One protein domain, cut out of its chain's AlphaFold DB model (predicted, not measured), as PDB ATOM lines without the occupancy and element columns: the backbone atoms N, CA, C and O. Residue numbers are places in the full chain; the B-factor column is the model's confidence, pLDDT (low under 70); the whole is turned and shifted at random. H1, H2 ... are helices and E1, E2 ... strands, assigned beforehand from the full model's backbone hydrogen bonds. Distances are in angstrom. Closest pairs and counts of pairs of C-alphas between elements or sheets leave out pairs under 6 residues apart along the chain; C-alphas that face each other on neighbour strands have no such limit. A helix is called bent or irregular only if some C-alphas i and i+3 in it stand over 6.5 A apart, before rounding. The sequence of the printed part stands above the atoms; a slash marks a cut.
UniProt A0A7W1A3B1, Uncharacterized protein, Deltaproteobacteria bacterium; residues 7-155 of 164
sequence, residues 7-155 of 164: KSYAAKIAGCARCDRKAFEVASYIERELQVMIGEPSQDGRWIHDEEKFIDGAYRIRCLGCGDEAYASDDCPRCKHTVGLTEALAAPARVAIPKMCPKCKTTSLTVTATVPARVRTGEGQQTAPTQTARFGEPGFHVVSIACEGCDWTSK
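This is residues 7 to 155 of the 164 residues of an uncharacterized protein of Deltaproteobacteria bacterium (UniProt A0A7W1A3B1). Two long antiparallel strands, E1 and E4, make a bent ribbon along the middle of an elongated model, and a short hairpin widens it at each end: E2 and E3 beside E1, E5 and E6 beside E4. H1 and H2 pack on one face of this twisted, curled sheet, H1 towards the E2 and E3 end, while H3 only grazes the sheet. The printed part has 149 residues, with three named helices and six named strands in the order H1 E1 H2 E2 E3 H3 E4 E5 E6; the sheet runs E3 E2 E1 E4 E5 E6, all antiparallel. The class is mixed, helices and strands, with under half of the residues in named elements. The whole is only just compact, close to loose, with a radius of gyration of the C-alphas of 17.3 A and spans of 58 by 31 by 24 A.

Find C-alpha 24 at (216.091, 127.625, 219.121); from there E1, residues 24 to 37, runs 37.0 A and bends by 53 degrees at residue 28. E4, residues 108 to 122, runs 39.5 A and bends by 57 degrees at residue 116. E2 is residues 58 to 63, 14.4 A; E3 is 69 to 72, 6.6 A; E5 is 141 to 147, 18.1 A; E6 is 152 to 154, 7.1 A, ending at C-alpha 154 at (183.039, 133.611, 233.486). H1, residues 7 to 13, is 10.2 A long and begins at C-alpha 7 at (211.896, 143.070, 216.545); H2 is 51 to 56, 8.8 A, and H3 is 84 to 90, 10.3 A.

Look first at E1 and E4, antiparallel at 162 degrees, where N 30 and O 115 are 2.9 A apart, within hydrogen-bond range. E2 is antiparallel to E1, with N 27 and O 60 at 2.8 A, and forms a hairpin with the edge strand E3, with N 61 and O 71 at 2.8 A. E4, E5 and E6 form a meander, each strand the antiparallel neighbour of the one before, with N 112 and O 144 at 2.8 A and N 147 and O 152 at 2.9 A. H1 is on the sheet at a height of 9.6 A; the closest C-alphas of H1 and E3, Lys 12 and Ala 70, are 5.9 A apart. H2, on the same face, lies over E1; their closest C-alphas, Phe 54 and Ile 30, are 6.0 A apart. H1 and H3 are apart. In H1, H2 and H3 every O i to N i+4 pair is within hydrogen-bond range.

The C-alphas of Cys 19 and Cys 104, the two farthest apart, are 58.3 A apart. The printed part has no cut. The links E1 to H2, E3 to H3, H3 to E4 and E4 to E5 are long. The mean pLDDT of the printed part is 93.6, and no printed residue is under 70.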
ATOM      1  N   LYS A   7     210.552 142.724 217.027       89.81
ATOM      2  CA  LYS A   7     211.896 143.070 216.545       89.81
ATOM      3  C   LYS A   7     212.981 142.426 217.407       89.81
ATOM      4  O   LYS A   7     213.958 141.885 216.887       89.81
ATOM      5  N   SER A   8     212.806 142.478 218.720       90.69
ATOM      6  CA  SER A   8     213.708 141.901 219.708       90.69
ATOM      7  C   SER A   8     213.693 140.382 219.614       90.69
ATOM      8  O   SER A   8     214.760 139.775 219.588       90.69
ATOM      9  N   TYR A   9     212.516 139.769 219.463       92.12
ATOM     10  CA  TYR A   9     212.372 138.339 219.193       92.12
ATOM     11  C   TYR A   9     213.157 137.927 217.946       92.12
ATOM     12  O   TYR A   9     214.030 137.061 218.039       92.12
ATOM     13  N   ALA A  10     212.923 138.592 216.809       91.69
ATOM     14  CA  ALA A  10     213.623 138.300 215.560       91.69
ATOM     15  C   ALA A  10     215.149 138.407 215.717       91.69
ATOM     16  O   ALA A  10     215.881 137.532 215.255       91.69
ATOM     17  N   ALA A  11     215.637 139.423 216.436       92.00
ATOM     18  CA  ALA A  11     217.059 139.575 216.729       92.00
ATOM     19  C   ALA A  11     217.614 138.425 217.590       92.00
ATOM     20  O   ALA A  11     218.723 137.956 217.336       92.00
ATOM     21  N   LYS A  12     216.853 137.934 218.578       92.31
ATOM     22  CA  LYS A  12     217.269 136.809 219.437       92.31
ATOM     23  C   LYS A  12     217.366 135.482 218.690       92.31
ATOM     24  O   LYS A  12     218.203 134.661 219.061       92.31
ATOM     25  N   ILE A  13     216.548 135.275 217.658       91.75
ATOM     26  CA  ILE A  13     216.543 134.032 216.871       91.75
ATOM     27  C   ILE A  13     217.329 134.122 215.552       91.75
ATOM     28  O   ILE A  13     217.423 133.129 214.833       91.75
ATOM     29  N   ALA A  14     217.922 135.278 215.225       92.38
ATOM     30  CA  ALA A  14     218.698 135.473 213.995       92.38
ATOM     31  C   ALA A  14     219.999 134.646 213.958       92.38
ATOM     32  O   ALA A  14     220.458 134.259 212.880       92.38
ATOM     33  N   GLY A  15     220.575 134.367 215.128       92.44
ATOM     34  CA  GLY A  15     221.789 133.575 215.312       92.44
ATOM     35  C   GLY A  15     222.214 133.585 216.775       92.44
ATOM     36  O   GLY A  15     222.111 134.602 217.459       92.44
ATOM     37  N   CYS A  16     222.640 132.435 217.296       94.75
ATOM     38  CA  CYS A  16     223.074 132.346 218.684       94.75
ATOM     39  C   CYS A  16     224.392 133.102 218.867       94.75
ATOM     40  O   CYS A  16     225.388 132.755 218.238       94.75
ATOM     41  N   ALA A  17     224.435 134.055 219.801       94.56
ATOM     42  CA  ALA A  17     225.638 134.842 220.089       94.56
ATOM     43  C   ALA A  17     226.862 133.992 220.493       94.56
ATOM     44  O   ALA A  17     227.993 134.459 220.398       94.56
ATOM     45  N   ARG A  18     226.644 132.747 220.940       96.19
ATOM     46  CA  ARG A  18     227.700 131.834 221.395       96.19
ATOM     47  C   ARG A  18     228.170 130.826 220.345       96.19
ATOM     48  O   ARG A  18     229.345 130.477 220.345       96.19
ATOM     49  N   CYS A  19     227.278 130.295 219.509       95.94
ATOM     50  CA  CYS A  19     227.621 129.218 218.564       95.94
ATOM     51  C   CYS A  19     227.134 129.440 217.128       95.94
ATOM     52  O   CYS A  19     227.211 128.515 216.322       95.94
ATOM     53  N   ASP A  20     226.589 130.622 216.830       93.81
ATOM     54  CA  ASP A  20     226.081 131.064 215.521       93.81
ATOM     55  C   ASP A  20     224.941 130.216 214.918       93.81
ATOM     56  O   ASP A  20     224.380 130.521 213.866       93.81
ATOM     57  N   ARG A  21     224.503 129.156 215.608       94.06
ATOM     58  CA  ARG A  21     223.374 128.342 215.150       94.06
ATOM     59  C   ARG A  21     222.067 129.124 215.198       94.06
ATOM     60  O   ARG A  21     221.818 129.896 216.123       94.06
ATOM     61  N   LYS A  22     221.192 128.825 214.238       93.88
ATOM     62  CA  LYS A  22     219.866 129.442 214.070       93.88
ATOM     63  C   LYS A  22     218.719 128.523 214.492       93.88
ATOM     64  O   LYS A  22     217.631 128.594 213.935       93.88
ATOM     65  N   ALA A  23     218.994 127.617 215.429       95.12
ATOM     66  CA  ALA A  23     218.022 126.665 215.946       95.12
ATOM     67  C   ALA A  23     217.748 126.953 217.424       95.12
ATOM     68  O   ALA A  23     218.676 126.904 218.241       95.12
ATOM     69  N   PHE A  24     216.493 127.239 217.768       96.62
ATOM     70  CA  PHE A  24     216.091 127.625 219.121       96.62
ATOM     71  C   PHE A  24     214.846 126.874 219.584       96.62
ATOM     72  O   PHE A  24     214.018 126.438 218.793       96.62
ATOM     73  N   GLU A  25     214.711 126.730 220.894       97.25
ATOM     74  CA  GLU A  25     213.476 126.348 221.565       97.25
ATOM     75  C   GLU A  25     212.937 127.581 222.283       97.25
ATOM     76  O   GLU A  25     213.631 128.185 223.105       97.25
ATOM     77  N   VAL A  26     211.708 127.955 221.956       96.50
ATOM     78  CA  VAL A  26     210.991 129.079 222.549       96.50
ATOM     79  C   VAL A  26     209.926 128.518 223.476       96.50
ATOM     80  O   VAL A  26     209.101 127.706 223.051       96.50
ATOM     81  N   ALA A  27     209.947 128.945 224.733       97.12
ATOM     82  CA  ALA A  27     208.902 128.661 225.701       97.12
ATOM     83  C   ALA A  27     208.004 129.895 225.850       97.12
ATOM     84  O   ALA A  27     208.491 131.001 226.109       97.12
ATOM     85  N   SER A  28     206.704 129.695 225.653       96.06
ATOM     86  CA  SER A  28     205.706 130.763 225.622       96.06
ATOM     87  C   SER A  28     204.388 130.304 226.236       96.06
ATOM     88  O   SER A  28     204.082 129.111 226.243       96.06
ATOM     89  N   TYR A  29     203.612 131.244 226.765       95.94
ATOM     90  CA  TYR A  29     202.207 131.030 227.095       95.94
ATOM     91  C   TYR A  29     201.333 131.346 225.884       95.94
ATOM     92  O   TYR A  29     201.292 132.480 225.422       95.94
ATOM     93  N   ILE A  30     200.609 130.344 225.387       94.44
ATOM     94  CA  ILE A  30     199.838 130.433 224.144       94.44
ATOM     95  C   ILE A  30     198.358 130.198 224.435       94.44
ATOM     96  O   ILE A  30     198.006 129.345 225.251       94.44
ATOM     97  N   GLU A  31     197.479 130.950 223.772       94.44
ATOM     98  CA  GLU A  31     196.033 130.770 223.902       94.44
ATOM     99  C   GLU A  31     195.535 129.531 223.138       94.44
ATOM    100  O   GLU A  31     195.893 129.270 221.982       94.44
ATOM    101  N   ARG A  32     194.679 128.764 223.810       94.31
ATOM    102  CA  ARG A  32     194.043 127.544 223.324       94.31
ATOM    103  C   ARG A  32     192.550 127.607 223.614       94.31
ATOM    104  O   ARG A  32     192.138 128.023 224.693       94.31
ATOM    105  N   GLU A  33     191.746 127.167 222.663       96.25
ATOM    106  CA  GLU A  33     190.303 127.021 222.818       96.25
ATOM    107  C   GLU A  33     189.937 125.541 222.912       96.25
ATOM    108  O   GLU A  33     190.417 124.719 222.128       96.25
ATOM    109  N   LEU A  34     189.085 125.210 223.875       95.62
ATOM    110  CA  LEU A  34     188.597 123.868 224.155       95.62
ATOM    111  C   LEU A  34     187.074 123.872 224.162       95.62
ATOM    112  O   LEU A  34     186.451 124.788 224.698       95.62
ATOM    113  N   GLN A  35     186.489 122.798 223.647       96.38
ATOM    114  CA  GLN A  35     185.112 122.446 223.966       96.38
ATOM    115  C   GLN A  35     185.128 121.516 225.175       96.38
ATOM    116  O   GLN A  35     185.887 120.546 225.217       96.38
ATOM    117  N   VAL A  36     184.312 121.835 226.171       95.88
ATOM    118  CA  VAL A  36     184.203 121.091 227.423       95.88
ATOM    119  C   VAL A  36     182.780 120.573 227.562       95.88
ATOM    120  O   VAL A  36     181.828 121.344 227.458       95.88
ATOM    121  N   MET A  37     182.637 119.276 227.836       95.56
ATOM    122  CA  MET A  37     181.365 118.648 228.172       95.56
ATOM    123  C   MET A  37     181.419 118.027 229.563       95.56
ATOM    124  O   MET A  37     182.291 117.218 229.860       95.56
ATOM    125  N   ILE A  38     180.466 118.384 230.427       94.81
ATOM    126  CA  ILE A  38     180.368 117.838 231.797       94.81
ATOM    127  C   ILE A  38     181.653 118.100 232.617       94.81
ATOM    128  O   ILE A  38     181.997 117.366 233.539       94.81
ATOM    129  N   GLY A  39     182.342 119.205 232.318       92.88
ATOM    130  CA  GLY A  39     183.565 119.626 233.008       92.88
ATOM    131  C   GLY A  39     184.860 119.025 232.455       92.88
ATOM    132  O   GLY A  39     185.924 119.419 232.916       92.88
ATOM    133  N   GLU A  40     184.784 118.154 231.446       93.56
ATOM    134  CA  GLU A  40     185.944 117.526 230.803       93.56
ATOM    135  C   GLU A  40     186.107 117.983 229.341       93.56
ATOM    136  O   GLU A  40     185.099 118.178 228.650       93.56
ATOM    137  N   PRO A  41     187.338 118.146 228.822       94.12
ATOM    138  CA  PRO A  41     187.559 118.428 227.407       94.12
ATOM    139  C   PRO A  41     186.973 117.322 226.524       94.12
ATOM    140  O   PRO A  41     187.297 116.147 226.686       94.12
ATOM    141  N   SER A  42     186.129 117.688 225.559       90.94
ATOM    142  CA  SER A  42     185.592 116.737 224.576       90.94
ATOM    143  C   SER A  42     186.565 116.471 223.423       90.94
ATOM    144  O   SER A  42     186.410 115.493 222.694       90.94
ATOM    145  N   GLN A  43     187.551 117.352 223.248       86.44
ATOM    146  CA  GLN A  43     188.592 117.298 222.226       86.44
ATOM    147  C   GLN A  43     189.885 117.908 222.771       86.44
ATOM    148  O   GLN A  43     189.865 118.654 223.751       86.44
ATOM    149  N   ASP A  44     190.997 117.683 222.068       83.06
ATOM    150  CA  ASP A  44     192.282 118.296 222.410       83.06
ATOM    151  C   ASP A  44     192.239 119.829 222.339       83.06
ATOM    152  O   ASP A  44     193.055 120.492 222.974       83.06
ATOM    153  N   GLY A  45     191.303 120.415 221.590       89.56
ATOM    154  CA  GLY A  45     191.199 121.857 221.371       89.56
ATOM    155  C   GLY A  45     192.089 122.368 220.247       89.56
ATOM    156  O   GLY A  45     192.879 121.629 219.659       89.56
ATOM    157  N   ARG A  46     191.965 123.662 219.959       93.12
ATOM    158  CA  ARG A  46     192.708 124.344 218.894       93.12
ATOM    159  C   ARG A  46     193.516 125.509 219.437       93.12
ATOM    160  O   ARG A  46     193.117 126.181 220.385       93.12
ATOM    161  N   TRP A  47     194.654 125.761 218.811       92.06
ATOM    162  CA  TRP A  47     195.440 126.960 219.059       92.06
ATOM    163  C   TRP A  47     194.714 128.180 218.480       92.06
ATOM    164  O   TRP A  47     194.292 128.138 217.328       92.06
ATOM    165  N   ILE A  48     194.569 129.248 219.267       90.19
ATOM    166  CA  ILE A  48     193.886 130.492 218.851       90.19
ATOM    167  C   ILE A  48     194.794 131.721 219.010       90.19
ATOM    168  O   ILE A  48     194.363 132.791 219.439       90.19
ATOM    169  N   HIS A  49     196.075 131.547 218.686       79.69
ATOM    170  CA  HIS A  49     197.076 132.611 218.711       79.69
ATOM    171  C   HIS A  49     197.426 133.075 217.298       79.69
ATOM    172  O   HIS A  49     197.321 132.313 216.337       79.69
ATOM    173  N   ASP A  50     197.880 134.317 217.213       79.25
ATOM    174  CA  ASP A  50     198.654 134.848 216.099       79.25
ATOM    175  C   ASP A  50     200.148 134.895 216.491       79.25
ATOM    176  O   ASP A  50     200.527 134.562 217.621       79.25
ATOM    177  N   GLU A  51     201.007 135.267 215.541       79.06
ATOM    178  CA  GLU A  51     202.456 135.362 215.767       79.06
ATOM    179  C   GLU A  51     202.815 136.378 216.862       79.06
ATOM    180  O   GLU A  51     203.746 136.149 217.634       79.06
ATOM    181  N   GLU A  52     202.059 137.472 216.974       81.06
ATOM    182  CA  GLU A  52     202.294 138.533 217.956       81.06
ATOM    183  C   GLU A  52     202.029 138.034 219.380       81.06
ATOM    184  O   GLU A  52     202.902 138.121 220.244       81.06
ATOM    185  N   LYS A  53     200.889 137.375 219.608       81.25
ATOM    186  CA  LYS A  53     200.541 136.754 220.893       81.25
ATOM    187  C   LYS A  53     201.545 135.692 221.326       81.25
ATOM    188  O   LYS A  53     201.793 135.531 222.522       81.25
ATOM    189  N   PHE A  54     202.111 134.945 220.379       87.75
ATOM    190  CA  PHE A  54     203.160 133.975 220.684       87.75
ATOM    191  C   PHE A  54     204.429 134.657 221.217       87.75
ATOM    192  O   PHE A  54     205.019 134.167 222.188       87.75
ATOM    193  N   ILE A  55     204.825 135.778 220.609       90.38
ATOM    194  CA  ILE A  55     205.997 136.566 221.009       90.38
ATOM    195  C   ILE A  55     205.754 137.245 222.361       90.38
ATOM    196  O   ILE A  55     206.594 137.131 223.254       90.38
ATOM    197  N   ASP A  56     204.583 137.846 222.560       87.94
ATOM    198  CA  ASP A  56     204.202 138.502 223.817       87.94
ATOM    199  C   ASP A  56     204.157 137.539 225.009       87.94
ATOM    200  O   ASP A  56     204.465 137.918 226.147       87.94
ATOM    201  N   GLY A  57     203.779 136.286 224.742       92.38
ATOM    202  CA  GLY A  57     203.748 135.196 225.709       92.38
ATOM    203  C   GLY A  57     205.117 134.580 226.014       92.38
ATOM    204  O   GLY A  57     205.218 133.772 226.946       92.38
ATOM    205  N   ALA A  58     206.158 134.912 225.241       94.88
ATOM    206  CA  ALA A  58     207.467 134.280 225.343       94.88
ATOM    207  C   ALA A  58     208.196 134.701 226.624       94.88
ATOM    208  O   ALA A  58     208.371 135.884 226.922       94.88
ATOM    209  N   TYR A  59     208.689 133.708 227.361       95.31
ATOM    210  CA  TYR A  59     209.440 133.917 228.602       95.31
ATOM    211  C   TYR A  59     210.826 133.269 228.582       95.31
ATOM    212  O   TYR A  59     211.657 133.577 229.434       95.31
ATOM    213  N   ARG A  60     211.120 132.396 227.609       96.56
ATOM    214  CA  ARG A  60     212.459 131.819 227.436       96.56
ATOM    215  C   ARG A  60     212.755 131.491 225.976       96.56
ATOM    216  O   ARG A  60     211.906 130.938 225.283       96.56
ATOM    217  N   ILE A  61     213.975 131.784 225.531       96.50
ATOM    218  CA  ILE A  61     214.520 131.381 224.229       96.50
ATOM    219  C   ILE A  61     215.879 130.738 224.469       96.50
ATOM    220  O   ILE A  61     216.812 131.397 224.929       96.50
ATOM    221  N   ARG A  62     216.001 129.456 224.127       97.81
ATOM    222  CA  ARG A  62     217.220 128.669 224.333       97.81
ATOM    223  C   ARG A  62     217.774 128.171 223.007       97.81
ATOM    224  O   ARG A  62     217.044 127.580 222.216       97.81
ATOM    225  N   CYS A  63     219.067 128.356 222.769       97.38
ATOM    226  CA  CYS A  63     219.738 127.788 221.606       97.38
ATOM    227  C   CYS A  63     219.794 126.257 221.711       97.38
ATOM    228  O   CYS A  63     220.303 125.709 222.688       97.38
ATOM    229  N   LEU A  64     219.335 125.557 220.674       96.25
ATOM    230  CA  LEU A  64     219.391 124.093 220.597       96.25
ATOM    231  C   LEU A  64     220.802 123.556 220.311       96.25
ATOM    232  O   LEU A  64     221.055 122.373 220.510       96.25
ATOM    233  N   GLY A  65     221.718 124.409 219.844       95.19
ATOM    234  CA  GLY A  65     223.105 124.045 219.558       95.19
ATOM    235  C   GLY A  65     223.981 123.939 220.799       95.19
ATOM    236  O   GLY A  65     224.603 122.908 221.033       95.19
ATOM    237  N   CYS A  66     224.053 125.022 221.575       96.81
ATOM    238  CA  CYS A  66     224.957 125.128 222.724       96.81
ATOM    239  C   CYS A  66     224.239 125.307 224.069       96.81
ATOM    240  O   CYS A  66     224.909 125.457 225.086       96.81
ATOM    241  N   GLY A  67     222.902 125.332 224.086       96.31
ATOM    242  CA  GLY A  67     222.101 125.476 225.305       96.31
ATOM    243  C   GLY A  67     222.032 126.890 225.885       96.31
ATOM    244  O   GLY A  67     221.411 127.066 226.926       96.31
ATOM    245  N   ASP A  68     222.643 127.878 225.228       97.12
ATOM    246  CA  ASP A  68     222.685 129.270 225.689       97.12
ATOM    247  C   ASP A  68     221.287 129.908 225.710       97.12
ATOM    248  O   ASP A  68     220.491 129.696 224.787       97.12
ATOM    249  N   GLU A  69     220.978 130.678 226.754       95.94
ATOM    250  CA  GLU A  69     219.703 131.387 226.886       95.94
ATOM    251  C   GLU A  69     219.793 132.758 226.213       95.94
ATOM    252  O   GLU A  69     220.264 133.737 226.786       95.94
ATOM    253  N   ALA A  70     219.293 132.843 224.979       94.81
ATOM    254  CA  ALA A  70     219.224 134.103 224.244       94.81
ATOM    255  C   ALA A  70     218.284 135.113 224.931       94.81
ATOM    256  O   ALA A  70     218.467 136.330 224.801       94.81
ATOM    257  N   TYR A  71     217.281 134.611 225.656       95.38
ATOM    258  CA  TYR A  71     216.342 135.394 226.451       95.38
ATOM    259  C   TYR A  71     215.749 134.545 227.583       95.38
ATOM    260  O   TYR A  71     215.423 133.376 227.372       95.38
ATOM    261  N   ALA A  72     215.562 135.161 228.747       95.38
ATOM    262  CA  ALA A  72     214.815 134.621 229.873       95.38
ATOM    263  C   ALA A  72     214.164 135.780 230.644       95.38
ATOM    264  O   ALA A  72     214.759 136.852 230.768       95.38
ATOM    265  N   SER A  73     212.951 135.564 231.143       94.88
ATOM    266  CA  SER A  73     212.247 136.474 232.045       94.88
ATOM    267  C   SER A  73     211.485 135.667 233.089       94.88
ATOM    268  O   SER A  73     210.881 134.655 232.742       94.88
ATOM    269  N   ASP A  74     211.494 136.136 234.336       94.88
ATOM    270  CA  ASP A  74     210.704 135.570 235.437       94.88
ATOM    271  C   ASP A  74     209.389 136.339 235.665       94.88
ATOM    272  O   ASP A  74     208.576 135.979 236.519       94.88
ATOM    273  N   ASP A  75     209.148 137.400 234.893       94.75
ATOM    274  CA  ASP A  75     207.923 138.189 234.975       94.75
ATOM    275  C   ASP A  75     206.743 137.439 234.347       94.75
ATOM    276  O   ASP A  75     206.892 136.667 233.396       94.75
ATOM    277  N   CYS A  76     205.530 137.713 234.828       93.88
ATOM    278  CA  CYS A  76     204.319 137.165 234.231       93.88
ATOM    279  C   CYS A  76     204.211 137.602 232.757       93.88
ATOM    280  O   CYS A  76     204.105 138.801 232.485       93.88
ATOM    281  N   PRO A  77     204.135 136.676 231.785       91.81
ATOM    282  CA  PRO A  77     204.102 137.048 230.373       91.81
ATOM    283  C   PRO A  77     202.831 137.818 229.988       91.81
ATOM    284  O   PRO A  77     202.842 138.550 229.003       91.81
ATOM    285  N   ARG A  78     201.759 137.734 230.790       90.44
ATOM    286  CA  ARG A  78     200.483 138.412 230.518       90.44
ATOM    287  C   ARG A  78     200.374 139.805 231.145       90.44
ATOM    288  O   ARG A  78     200.141 140.764 230.425       90.44
ATOM    289  N   CYS A  79     200.511 139.931 232.467       92.62
ATOM    290  CA  CYS A  79     200.348 141.223 233.162       92.62
ATOM    291  C   CYS A  79     201.669 141.894 233.549       92.62
ATOM    292  O   CYS A  79     201.654 142.994 234.091       92.62
ATOM    293  N   LYS A  80     202.800 141.229 233.288       91.69
ATOM    294  CA  LYS A  80     204.148 141.729 233.562       91.69
ATOM    295  C   LYS A  80     204.480 141.948 235.044       91.69
ATOM    296  O   LYS A  80     205.456 142.613 235.370       91.69
ATOM    297  N   HIS A  81     203.699 141.344 235.940       93.19
ATOM    298  CA  HIS A  81     204.027 141.289 237.359       93.19
ATOM    299  C   HIS A  81     205.380 140.599 237.582       93.19
ATOM    300  O   HIS A  81     205.620 139.518 237.035       93.19
ATOM    301  N   THR A  82     206.242 141.218 238.384       92.31
ATOM    302  CA  THR A  82     207.594 140.723 238.658       92.31
ATOM    303  C   THR A  82     207.552 139.375 239.367       92.31
ATOM    304  O   THR A  82     206.760 139.189 240.283       92.31
ATOM    305  N   VAL A  83     208.388 138.423 238.943       88.06
ATOM    306  CA  VAL A  83     208.417 137.038 239.479       88.06
ATOM    307  C   VAL A  83     207.091 136.264 239.292       88.06
ATOM    308  O   VAL A  83     206.905 135.169 239.821       88.06
ATOM    309  N   GLY A  84     206.152 136.785 238.494       92.62
ATOM    310  CA  GLY A  84     204.851 136.149 238.283       92.62
ATOM    311  C   GLY A  84     204.893 134.878 237.422       92.62
ATOM    312  O   GLY A  84     203.896 134.157 237.368       92.62
ATOM    313  N   LEU A  85     206.009 134.576 236.744       95.19
ATOM    314  CA  LEU A  85     206.141 133.361 235.932       95.19
ATOM    315  C   LEU A  85     206.205 132.098 236.791       95.19
ATOM    316  O   LEU A  85     205.579 131.097 236.445       95.19
ATOM    317  N   THR A  86     206.962 132.119 237.889       93.62
ATOM    318  CA  THR A  86     207.110 130.943 238.760       93.62
ATOM    319  C   THR A  86     205.755 130.515 239.311       93.62
ATOM    320  O   THR A  86     205.419 129.332 239.276       93.62
ATOM    321  N   GLU A  87     204.940 131.482 239.734       92.06
ATOM    322  CA  GLU A  87     203.566 131.230 240.161       92.06
ATOM    323  C   GLU A  87     202.700 130.718 239.014       92.06
ATOM    324  O   GLU A  87     201.995 129.726 239.179       92.06
ATOM    325  N   ALA A  88     202.777 131.350 237.839       95.31
ATOM    326  CA  ALA A  88     202.023 130.915 236.674       95.31
ATOM    327  C   ALA A  88     202.328 129.453 236.315       95.31
ATOM    328  O   ALA A  88     201.406 128.696 236.039       95.31
ATOM    329  N   LEU A  89     203.586 129.016 236.351       96.31
ATOM    330  CA  LEU A  89     203.953 127.642 235.989       96.31
ATOM    331  C   LEU A  89     203.552 126.605 237.053       96.31
ATOM    332  O   LEU A  89     203.300 125.455 236.702       96.31
ATOM    333  N   ALA A  90     203.499 126.989 238.331       95.25
ATOM    334  CA  ALA A  90     203.265 126.066 239.446       95.25
ATOM    335  C   ALA A  90     201.820 126.061 239.976       95.25
ATOM    336  O   ALA A  90     201.432 125.128 240.683       95.25
ATOM    337  N   ALA A  91     201.022 127.086 239.674       94.12
ATOM    338  CA  ALA A  91     199.658 127.203 240.176       94.12
ATOM    339  C   ALA A  91     198.646 126.439 239.299       94.12
ATOM    340  O   ALA A  91     198.786 126.414 238.070       94.12
ATOM    341  N   PRO A  92     197.589 125.859 239.901       93.94
ATOM    342  CA  PRO A  92     196.432 125.379 239.154       93.94
ATOM    343  C   PRO A  92     195.613 126.549 238.583       93.94
ATOM    344  O   PRO A  92     195.754 127.699 239.010       93.94
ATOM    345  N   ALA A  93     194.699 126.240 237.659       93.31
ATOM    346  CA  ALA A  93     193.749 127.214 237.134       93.31
ATOM    347  C   ALA A  93     192.942 127.886 238.260       93.31
ATOM    348  O   ALA A  93     192.388 127.228 239.140       93.31
ATOM    349  N   ARG A  94     192.807 129.213 238.184       92.50
ATOM    350  CA  ARG A  94     192.099 130.028 239.192       92.50
ATOM    351  C   ARG A  94     190.574 129.989 239.073       92.50
ATOM    352  O   ARG A  94     189.875 130.459 239.965       92.50
ATOM    353  N   VAL A  95     190.057 129.448 237.974       91.56
ATOM    354  CA  VAL A  95     188.621 129.292 237.727       91.56
ATOM    355  C   VAL A  95     188.311 127.814 237.598       91.56
ATOM    356  O   VAL A  95     188.854 127.138 236.726       91.56
ATOM    357  N   ALA A  96     187.399 127.332 238.438       91.94
ATOM    358  CA  ALA A  96     186.838 126.002 238.283       91.94
ATOM    359  C   ALA A  96     185.880 125.981 237.086       91.94
ATOM    360  O   ALA A  96     185.005 126.842 236.959       91.94
ATOM    361  N   ILE A  97     186.026 124.980 236.223       93.81
ATOM    362  CA  ILE A  97     185.135 124.804 235.080       93.81
ATOM    363  C   ILE A  97     183.899 124.034 235.553       93.81
ATOM    364  O   ILE A  97     184.027 122.915 236.055       93.81
ATOM    365  N   PRO A  98     182.691 124.615 235.453       95.38
ATOM    366  CA  PRO A  98     181.498 123.947 235.933       95.38
ATOM    367  C   PRO A  98     181.107 122.805 234.988       95.38
ATOM    368  O   PRO A  98     181.288 122.887 233.777       95.38
ATOM    369  N   LYS A  99     180.485 121.756 235.538       96.44
ATOM    370  CA  LYS A  99     179.964 120.634 234.735       96.44
ATOM    371  C   LYS A  99     178.827 121.048 233.793       96.44
ATOM    372  O   LYS A  99     178.556 120.375 232.808       96.44
ATOM    373  N   MET A 100     178.120 122.123 234.126       96.56
ATOM    374  CA  MET A 100     176.985 122.642 233.369       96.56
ATOM    375  C   MET A 100     176.974 124.162 233.456       96.56
ATOM    376  O   MET A 100     177.389 124.729 234.469       96.56
ATOM    377  N   CYS A 101     176.423 124.821 232.439       97.31
ATOM    378  CA  CYS A 101     176.163 126.250 232.489       97.31
ATOM    379  C   CYS A 101     175.300 126.586 233.719       97.31
ATOM    380  O   CYS A 101     174.180 126.073 233.836       97.31
ATOM    381  N   PRO A 102     175.751 127.480 234.619       96.94
ATOM    382  CA  PRO A 102     174.977 127.850 235.801       96.94
ATOM    383  C   PRO A 102     173.603 128.445 235.467       96.94
ATOM    384  O   PRO A 102     172.664 128.249 236.243       96.94
ATOM    385  N   LYS A 103     173.477 129.101 234.301       97.50
ATOM    386  CA  LYS A 103     172.274 129.806 233.832       97.50
ATOM    387  C   LYS A 103     171.281 128.896 233.094       97.50
ATOM    388  O   LYS A 103     170.157 128.760 233.558       97.50
ATOM    389  N   CYS A 104     171.672 128.255 231.987       97.62
ATOM    390  CA  CYS A 104     170.751 127.458 231.150       97.62
ATOM    391  C   CYS A 104     170.910 125.932 231.264       97.62
ATOM    392  O   CYS A 104     170.200 125.199 230.584       97.62
ATOM    393  N   LYS A 105     171.829 125.442 232.106       97.25
ATOM    394  CA  LYS A 105     172.074 124.010 232.367       97.25
ATOM    395  C   LYS A 105     172.565 123.168 231.181       97.25
ATOM    396  O   LYS A 105     172.682 121.958 231.337       97.25
ATOM    397  N   THR A 106     172.929 123.767 230.041       96.00
ATOM    398  CA  THR A 106     173.650 123.026 228.989       96.00
ATOM    399  C   THR A 106     174.957 122.448 229.534       96.00
ATOM    400  O   THR A 106     175.603 123.053 230.394       96.00
ATOM    401  N   THR A 107     175.345 121.277 229.044       96.06
ATOM    402  CA  THR A 107     176.574 120.581 229.442       96.06
ATOM    403  C   THR A 107     177.782 120.992 228.609       96.06
ATOM    404  O   THR A 107     178.894 120.679 229.021       96.06
ATOM    405  N   SER A 108     177.572 121.677 227.477       95.75
ATOM    406  CA  SER A 108     178.633 122.119 226.568       95.75
ATOM    407  C   SER A 108     179.044 123.561 226.854       95.75
ATOM    408  O   SER A 108     178.202 124.463 226.864       95.75
ATOM    409  N   LEU A 109     180.337 123.776 227.085       97.38
ATOM    410  CA  LEU A 109     180.944 125.078 227.343       97.38
ATOM    411  C   LEU A 109     182.198 125.242 226.490       97.38
ATOM    412  O   LEU A 109     183.007 124.323 226.372       97.38
ATOM    413  N   THR A 110     182.401 126.441 225.958       97.19
ATOM    414  CA  THR A 110     183.661 126.823 225.319       97.19
ATOM    415  C   THR A 110     184.590 127.423 226.365       97.19
ATOM    416  O   THR A 110     184.199 128.315 227.120       97.19
ATOM    417  N   VAL A 111     185.824 126.936 226.424       97.12
ATOM    418  CA  VAL A 111     186.853 127.405 227.353       97.12
ATOM    419  C   VAL A 111     188.031 127.944 226.562       97.12
ATOM    420  O   VAL A 111     188.667 127.218 225.802       97.12
ATOM    421  N   THR A 112     188.364 129.209 226.788       96.75
ATOM    422  CA  THR A 112     189.636 129.788 226.366       96.75
ATOM    423  C   THR A 112     190.611 129.685 227.522       96.75
ATOM    424  O   THR A 112     190.341 130.170 228.623       96.75
ATOM    425  N   ALA A 113     191.755 129.067 227.274       95.88
ATOM    426  CA  ALA A 113     192.837 128.919 228.226       95.88
ATOM    427  C   ALA A 113     194.136 129.479 227.653       95.88
ATOM    428  O   ALA A 113     194.298 129.601 226.443       95.88
ATOM    429  N   THR A 114     195.079 129.796 228.525       94.94
ATOM    430  CA  THR A 114     196.469 130.052 228.169       94.94
ATOM    431  C   THR A 114     197.325 128.952 228.782       94.94
ATOM    432  O   THR A 114     197.143 128.580 229.945       94.94
ATOM    433  N   VAL A 115     198.209 128.374 227.972       95.75
ATOM    434  CA  VAL A 115     198.967 127.173 228.334       95.75
ATOM    435  C   VAL A 115     200.445 127.351 228.008       95.75
ATOM    436  O   VAL A 115     200.769 127.924 226.964       95.75
ATOM    437  N   PRO A 116     201.359 126.849 228.853       97.06
ATOM    438  CA  PRO A 116     202.777 126.875 228.559       97.06
ATOM    439  C   PRO A 116     203.051 125.882 227.433       97.06
ATOM    440  O   PRO A 116     202.678 124.706 227.500       97.06
ATOM    441  N   ALA A 117     203.724 126.347 226.394       96.06
ATOM    442  CA  ALA A 117     204.036 125.577 225.208       96.06
ATOM    443  C   ALA A 117     205.473 125.819 224.749       96.06
ATOM    444  O   ALA A 117     206.099 126.832 225.070       96.06
ATOM    445  N   ARG A 118     205.988 124.859 223.982       96.12
ATOM    446  CA  ARG A 118     207.293 124.922 223.332       96.12
ATOM    447  C   ARG A 118     207.129 124.929 221.822       96.12
ATOM    448  O   ARG A 118     206.395 124.107 221.272       96.12
ATOM    449  N   VAL A 119     207.861 125.821 221.173       94.94
ATOM    450  CA  VAL A 119     208.014 125.895 219.718       94.94
ATOM    451  C   VAL A 119     209.496 125.790 219.405       94.94
ATOM    452  O   VAL A 119     210.316 126.449 220.044       94.94
ATOM    453  N   ARG A 120     209.862 124.950 218.439       95.25
ATOM    454  CA  ARG A 120     211.232 124.893 217.930       95.25
ATOM    455  C   ARG A 120     211.321 125.695 216.644       95.25
ATOM    456  O   ARG A 120     210.464 125.565 215.775       95.25
ATOM    457  N   THR A 121     212.367 126.500 216.536       92.31
ATOM    458  CA  THR A 121     212.715 127.272 215.346       92.31
ATOM    459  C   THR A 121     214.002 126.701 214.748       92.31
ATOM    460  O   THR A 121     214.865 126.204 215.479       92.31
ATOM    461  N   GLY A 122     214.137 126.748 213.425       87.31
ATOM    462  CA  GLY A 122     215.335 126.305 212.712       87.31
ATOM    463  C   GLY A 122     215.238 126.605 211.223       87.31
ATOM    464  O   GLY A 122     214.213 126.321 210.619       87.31
ATOM    465  N   GLU A 123     216.280 127.206 210.642       77.62
ATOM    466  CA  GLU A 123     216.366 127.471 209.190       77.62
ATOM    467  C   GLU A 123     215.150 128.225 208.608       77.62
ATOM    468  O   GLU A 123     214.737 128.007 207.475       77.62
ATOM    469  N   GLY A 124     214.557 129.129 209.396       71.06
ATOM    470  CA  GLY A 124     213.373 129.900 208.996       71.06
ATOM    471  C   GLY A 124     212.041 129.156 209.141       71.06
ATOM    472  O   GLY A 124     210.998 129.732 208.850       71.06
ATOM    473  N   GLN A 125     212.049 127.914 209.626       81.31
ATOM    474  CA  GLN A 125     210.846 127.148 209.939       81.31
ATOM    475  C   GLN A 125     210.548 127.149 211.440       81.31
ATOM    476  O   GLN A 125     211.448 127.258 212.280       81.31
ATOM    477  N   GLN A 126     209.266 127.001 211.768       87.56
ATOM    478  CA  GLN A 126     208.767 126.831 213.128       87.56
ATOM    479  C   GLN A 126     207.917 125.564 213.208       87.56
ATOM    480  O   GLN A 126     207.111 125.286 212.319       87.56
ATOM    481  N   THR A 127     208.092 124.782 214.271       91.25
ATOM    482  CA  THR A 127     207.210 123.643 214.550       91.25
ATOM    483  C   THR A 127     205.868 124.123 215.088       91.25
ATOM    484  O   THR A 127     205.789 125.168 215.731       91.25
ATOM    485  N   ALA A 128     204.824 123.304 214.949       90.00
ATOM    486  CA  ALA A 128     203.595 123.522 215.704       90.00
ATOM    487  C   ALA A 128     203.887 123.567 217.224       90.00
ATOM    488  O   ALA A 128     204.773 122.837 217.697       90.00
ATOM    489  N   PRO A 129     203.158 124.381 218.008       92.88
ATOM    490  CA  PRO A 129     203.358 124.426 219.447       92.88
ATOM    491  C   PRO A 129     203.019 123.097 220.117       92.88
ATOM    492  O   PRO A 129     201.991 122.476 219.838       92.88
ATOM    493  N   THR A 130     203.873 122.687 221.051       94.38
ATOM    494  CA  THR A 130     203.638 121.533 221.924       94.38
ATOM    495  C   THR A 130     203.354 122.018 223.334       94.38
ATOM    496  O   THR A 130     204.208 122.656 223.947       94.38
ATOM    497  N   GLN A 131     202.166 121.719 223.858       94.69
ATOM    498  CA  GLN A 131     201.816 122.073 225.234       94.69
ATOM    499  C   GLN A 131     202.668 121.290 226.240       94.69
ATOM    500  O   GLN A 131     203.009 120.129 226.015       94.69
ATOM    501  N   THR A 132     202.989 121.936 227.354       95.81
ATOM    502  CA  THR A 132     203.774 121.356 228.456       95.81
ATOM    503  C   THR A 132     202.964 121.158 229.735       95.81
ATOM    504  O   THR A 132     203.430 120.450 230.616       95.81
ATOM    505  N   ALA A 133     201.752 121.718 229.794       96.12
ATOM    506  CA  ALA A 133     200.744 121.433 230.808       96.12
ATOM    507  C   ALA A 133     199.416 121.101 230.117       96.12
ATOM    508  O   ALA A 133     199.053 121.733 229.115       96.12
ATOM    509  N   ARG A 134     198.711 120.096 230.630       93.94
ATOM    510  CA  ARG A 134     197.400 119.651 230.145       93.94
ATOM    511  C   ARG A 134     196.274 120.245 230.983       93.94
ATOM    512  O   ARG A 134     196.492 120.869 232.016       93.94
ATOM    513  N   PHE A 135     195.048 120.041 230.518       93.56
ATOM    514  CA  PHE A 135     193.851 120.430 231.250       93.56
ATOM    515  C   PHE A 135     193.873 119.889 232.688       93.56
ATOM    516  O   PHE A 135     194.086 118.697 232.897       93.56
ATOM    517  N   GLY A 136     193.658 120.773 233.665       91.56
ATOM    518  CA  GLY A 136     193.679 120.437 235.091       91.56
ATOM    519  C   GLY A 136     195.075 120.354 235.724       91.56
ATOM    520  O   GLY A 136     195.168 120.306 236.949       91.56
ATOM    521  N   GLU A 137     196.153 120.383 234.938       95.38
ATOM    522  CA  GLU A 137     197.522 120.393 235.460       95.38
ATOM    523  C   GLU A 137     197.974 121.818 235.836       95.38
ATOM    524  O   GLU A 137     197.519 122.800 235.236       95.38
ATOM    525  N   PRO A 138     198.903 121.964 236.801       96.88
ATOM    526  CA  PRO A 138     199.571 123.233 237.063       96.88
ATOM    527  C   PRO A 138     200.167 123.858 235.800       96.88
ATOM    528  O   PRO A 138     200.715 123.162 234.946       96.88
ATOM    529  N   GLY A 139     200.041 125.176 235.670       96.00
ATOM    530  CA  GLY A 139     200.452 125.898 234.469       96.00
ATOM    531  C   GLY A 139     199.351 126.054 233.424       96.00
ATOM    532  O   GLY A 139     199.442 126.962 232.604       96.00
ATOM    533  N   PHE A 140     198.291 125.246 233.453       96.56
ATOM    534  CA  PHE A 140     197.131 125.430 232.585       96.56
ATOM    535  C   PHE A 140     196.160 126.449 233.199       96.56
ATOM    536  O   PHE A 140     195.591 126.196 234.261       96.56
ATOM    537  N   HIS A 141     195.910 127.578 232.524       96.88
ATOM    538  CA  HIS A 141     195.099 128.668 233.089       96.88
ATOM    539  C   HIS A 141     193.894 129.024 232.236       96.88
ATOM    540  O   HIS A 141     194.023 129.396 231.074       96.88
ATOM    541  N   VAL A 142     192.709 128.987 232.840       96.62
ATOM    542  CA  VAL A 142     191.462 129.413 232.195       96.62
ATOM    543  C   VAL A 142     191.406 130.939 232.125       96.62
ATOM    544  O   VAL A 142     191.470 131.620 233.145       96.62
ATOM    545  N   VAL A 143     191.245 131.471 230.915       95.75
ATOM    546  CA  VAL A 143     191.093 132.907 230.632       95.75
ATOM    547  C   VAL A 143     189.617 133.289 230.573       95.75
ATOM    548  O   VAL A 143     189.222 134.331 231.096       95.75
ATOM    549  N   SER A 144     188.790 132.449 229.954       96.81
ATOM    550  CA  SER A 144     187.343 132.642 229.924       96.81
ATOM    551  C   SER A 144     186.590 131.343 229.683       96.81
ATOM    552  O   SER A 144     187.074 130.441 229.006       96.81
ATOM    553  N   ILE A 145     185.373 131.291 230.205       97.75
ATOM    554  CA  ILE A 145     184.377 130.255 229.937       97.75
ATOM    555  C   ILE A 145     183.185 130.952 229.288       97.75
ATOM    556  O   ILE A 145     182.762 131.999 229.781       97.75
ATOM    557  N   ALA A 146     182.644 130.385 228.216       97.69
ATOM    558  CA  ALA A 146     181.475 130.890 227.512       97.69
ATOM    559  C   ALA A 146     180.458 129.769 227.263       97.69
ATOM    560  O   ALA A 146     180.812 128.632 226.947       97.69
ATOM    561  N   CYS A 147     179.180 130.100 227.411       97.81
ATOM    562  CA  CYS A 147     178.058 129.232 227.083       97.81
ATOM    563  C   CYS A 147     177.325 129.777 225.853       97.81
ATOM    564  O   CYS A 147     176.567 130.736 225.979       97.81
ATOM    565  N   GLU A 148     177.447 129.103 224.712       94.31
ATOM    566  CA  GLU A 148     176.788 129.511 223.458       94.31
ATOM    567  C   GLU A 148     175.252 129.526 223.552       94.31
ATOM    568  O   GLU A 148     174.591 130.300 222.877       94.31
ATOM    569  N   GLY A 149     174.656 128.706 224.425       95.00
ATOM    570  CA  GLY A 149     173.195 128.627 224.537       95.00
ATOM    571  C   GLY A 149     172.514 129.791 225.272       95.00
ATOM    572  O   GLY A 149     171.289 129.872 225.243       95.00
ATOM    573  N   CYS A 150     173.241 130.641 226.011       96.94
ATOM    574  CA  CYS A 150     172.614 131.727 226.795       96.94
ATOM    575  C   CYS A 150     173.526 132.924 227.118       96.94
ATOM    576  O   CYS A 150     173.203 133.707 228.030       96.94
ATOM    577  N   ASP A 151     174.674 133.003 226.443       96.38
ATOM    578  CA  ASP A 151     175.711 134.037 226.567       96.38
ATOM    579  C   ASP A 151     176.265 134.237 227.983       96.38
ATOM    580  O   ASP A 151     176.838 135.275 228.320       96.38
ATOM    581  N   TRP A 152     176.103 133.240 228.856       97.19
ATOM    582  CA  TRP A 152     176.757 133.271 230.157       97.19
ATOM    583  C   TRP A 152     178.271 133.158 229.974       97.19
ATOM    584  O   TRP A 152     178.749 132.290 229.240       97.19
ATOM    585  N   THR A 153     179.017 134.012 230.677       97.12
ATOM    586  CA  THR A 153     180.480 134.003 230.668       97.12
ATOM    587  C   THR A 153     181.048 134.055 232.082       97.12
ATOM    588  O   THR A 153     180.410 134.554 233.010       97.12
ATOM    589  N   SER A 154     182.261 133.530 232.247       96.31
ATOM    590  CA  SER A 154     183.039 133.611 233.486       96.31
ATOM    591  C   SER A 154     184.513 133.841 233.171       96.31
ATOM    592  O   SER A 154     185.020 133.336 232.168       96.31
ATOM    593  N   LYS A 155     185.196 134.612 234.019       96.19
ATOM    594  CA  LYS A 155     186.618 134.963 233.903       96.19
ATOM    595  C   LYS A 155     187.261 134.957 235.295       96.19
ATOM    596  O   LYS A 155     186.552 135.226 236.268       96.19
TER     597      LYS A 155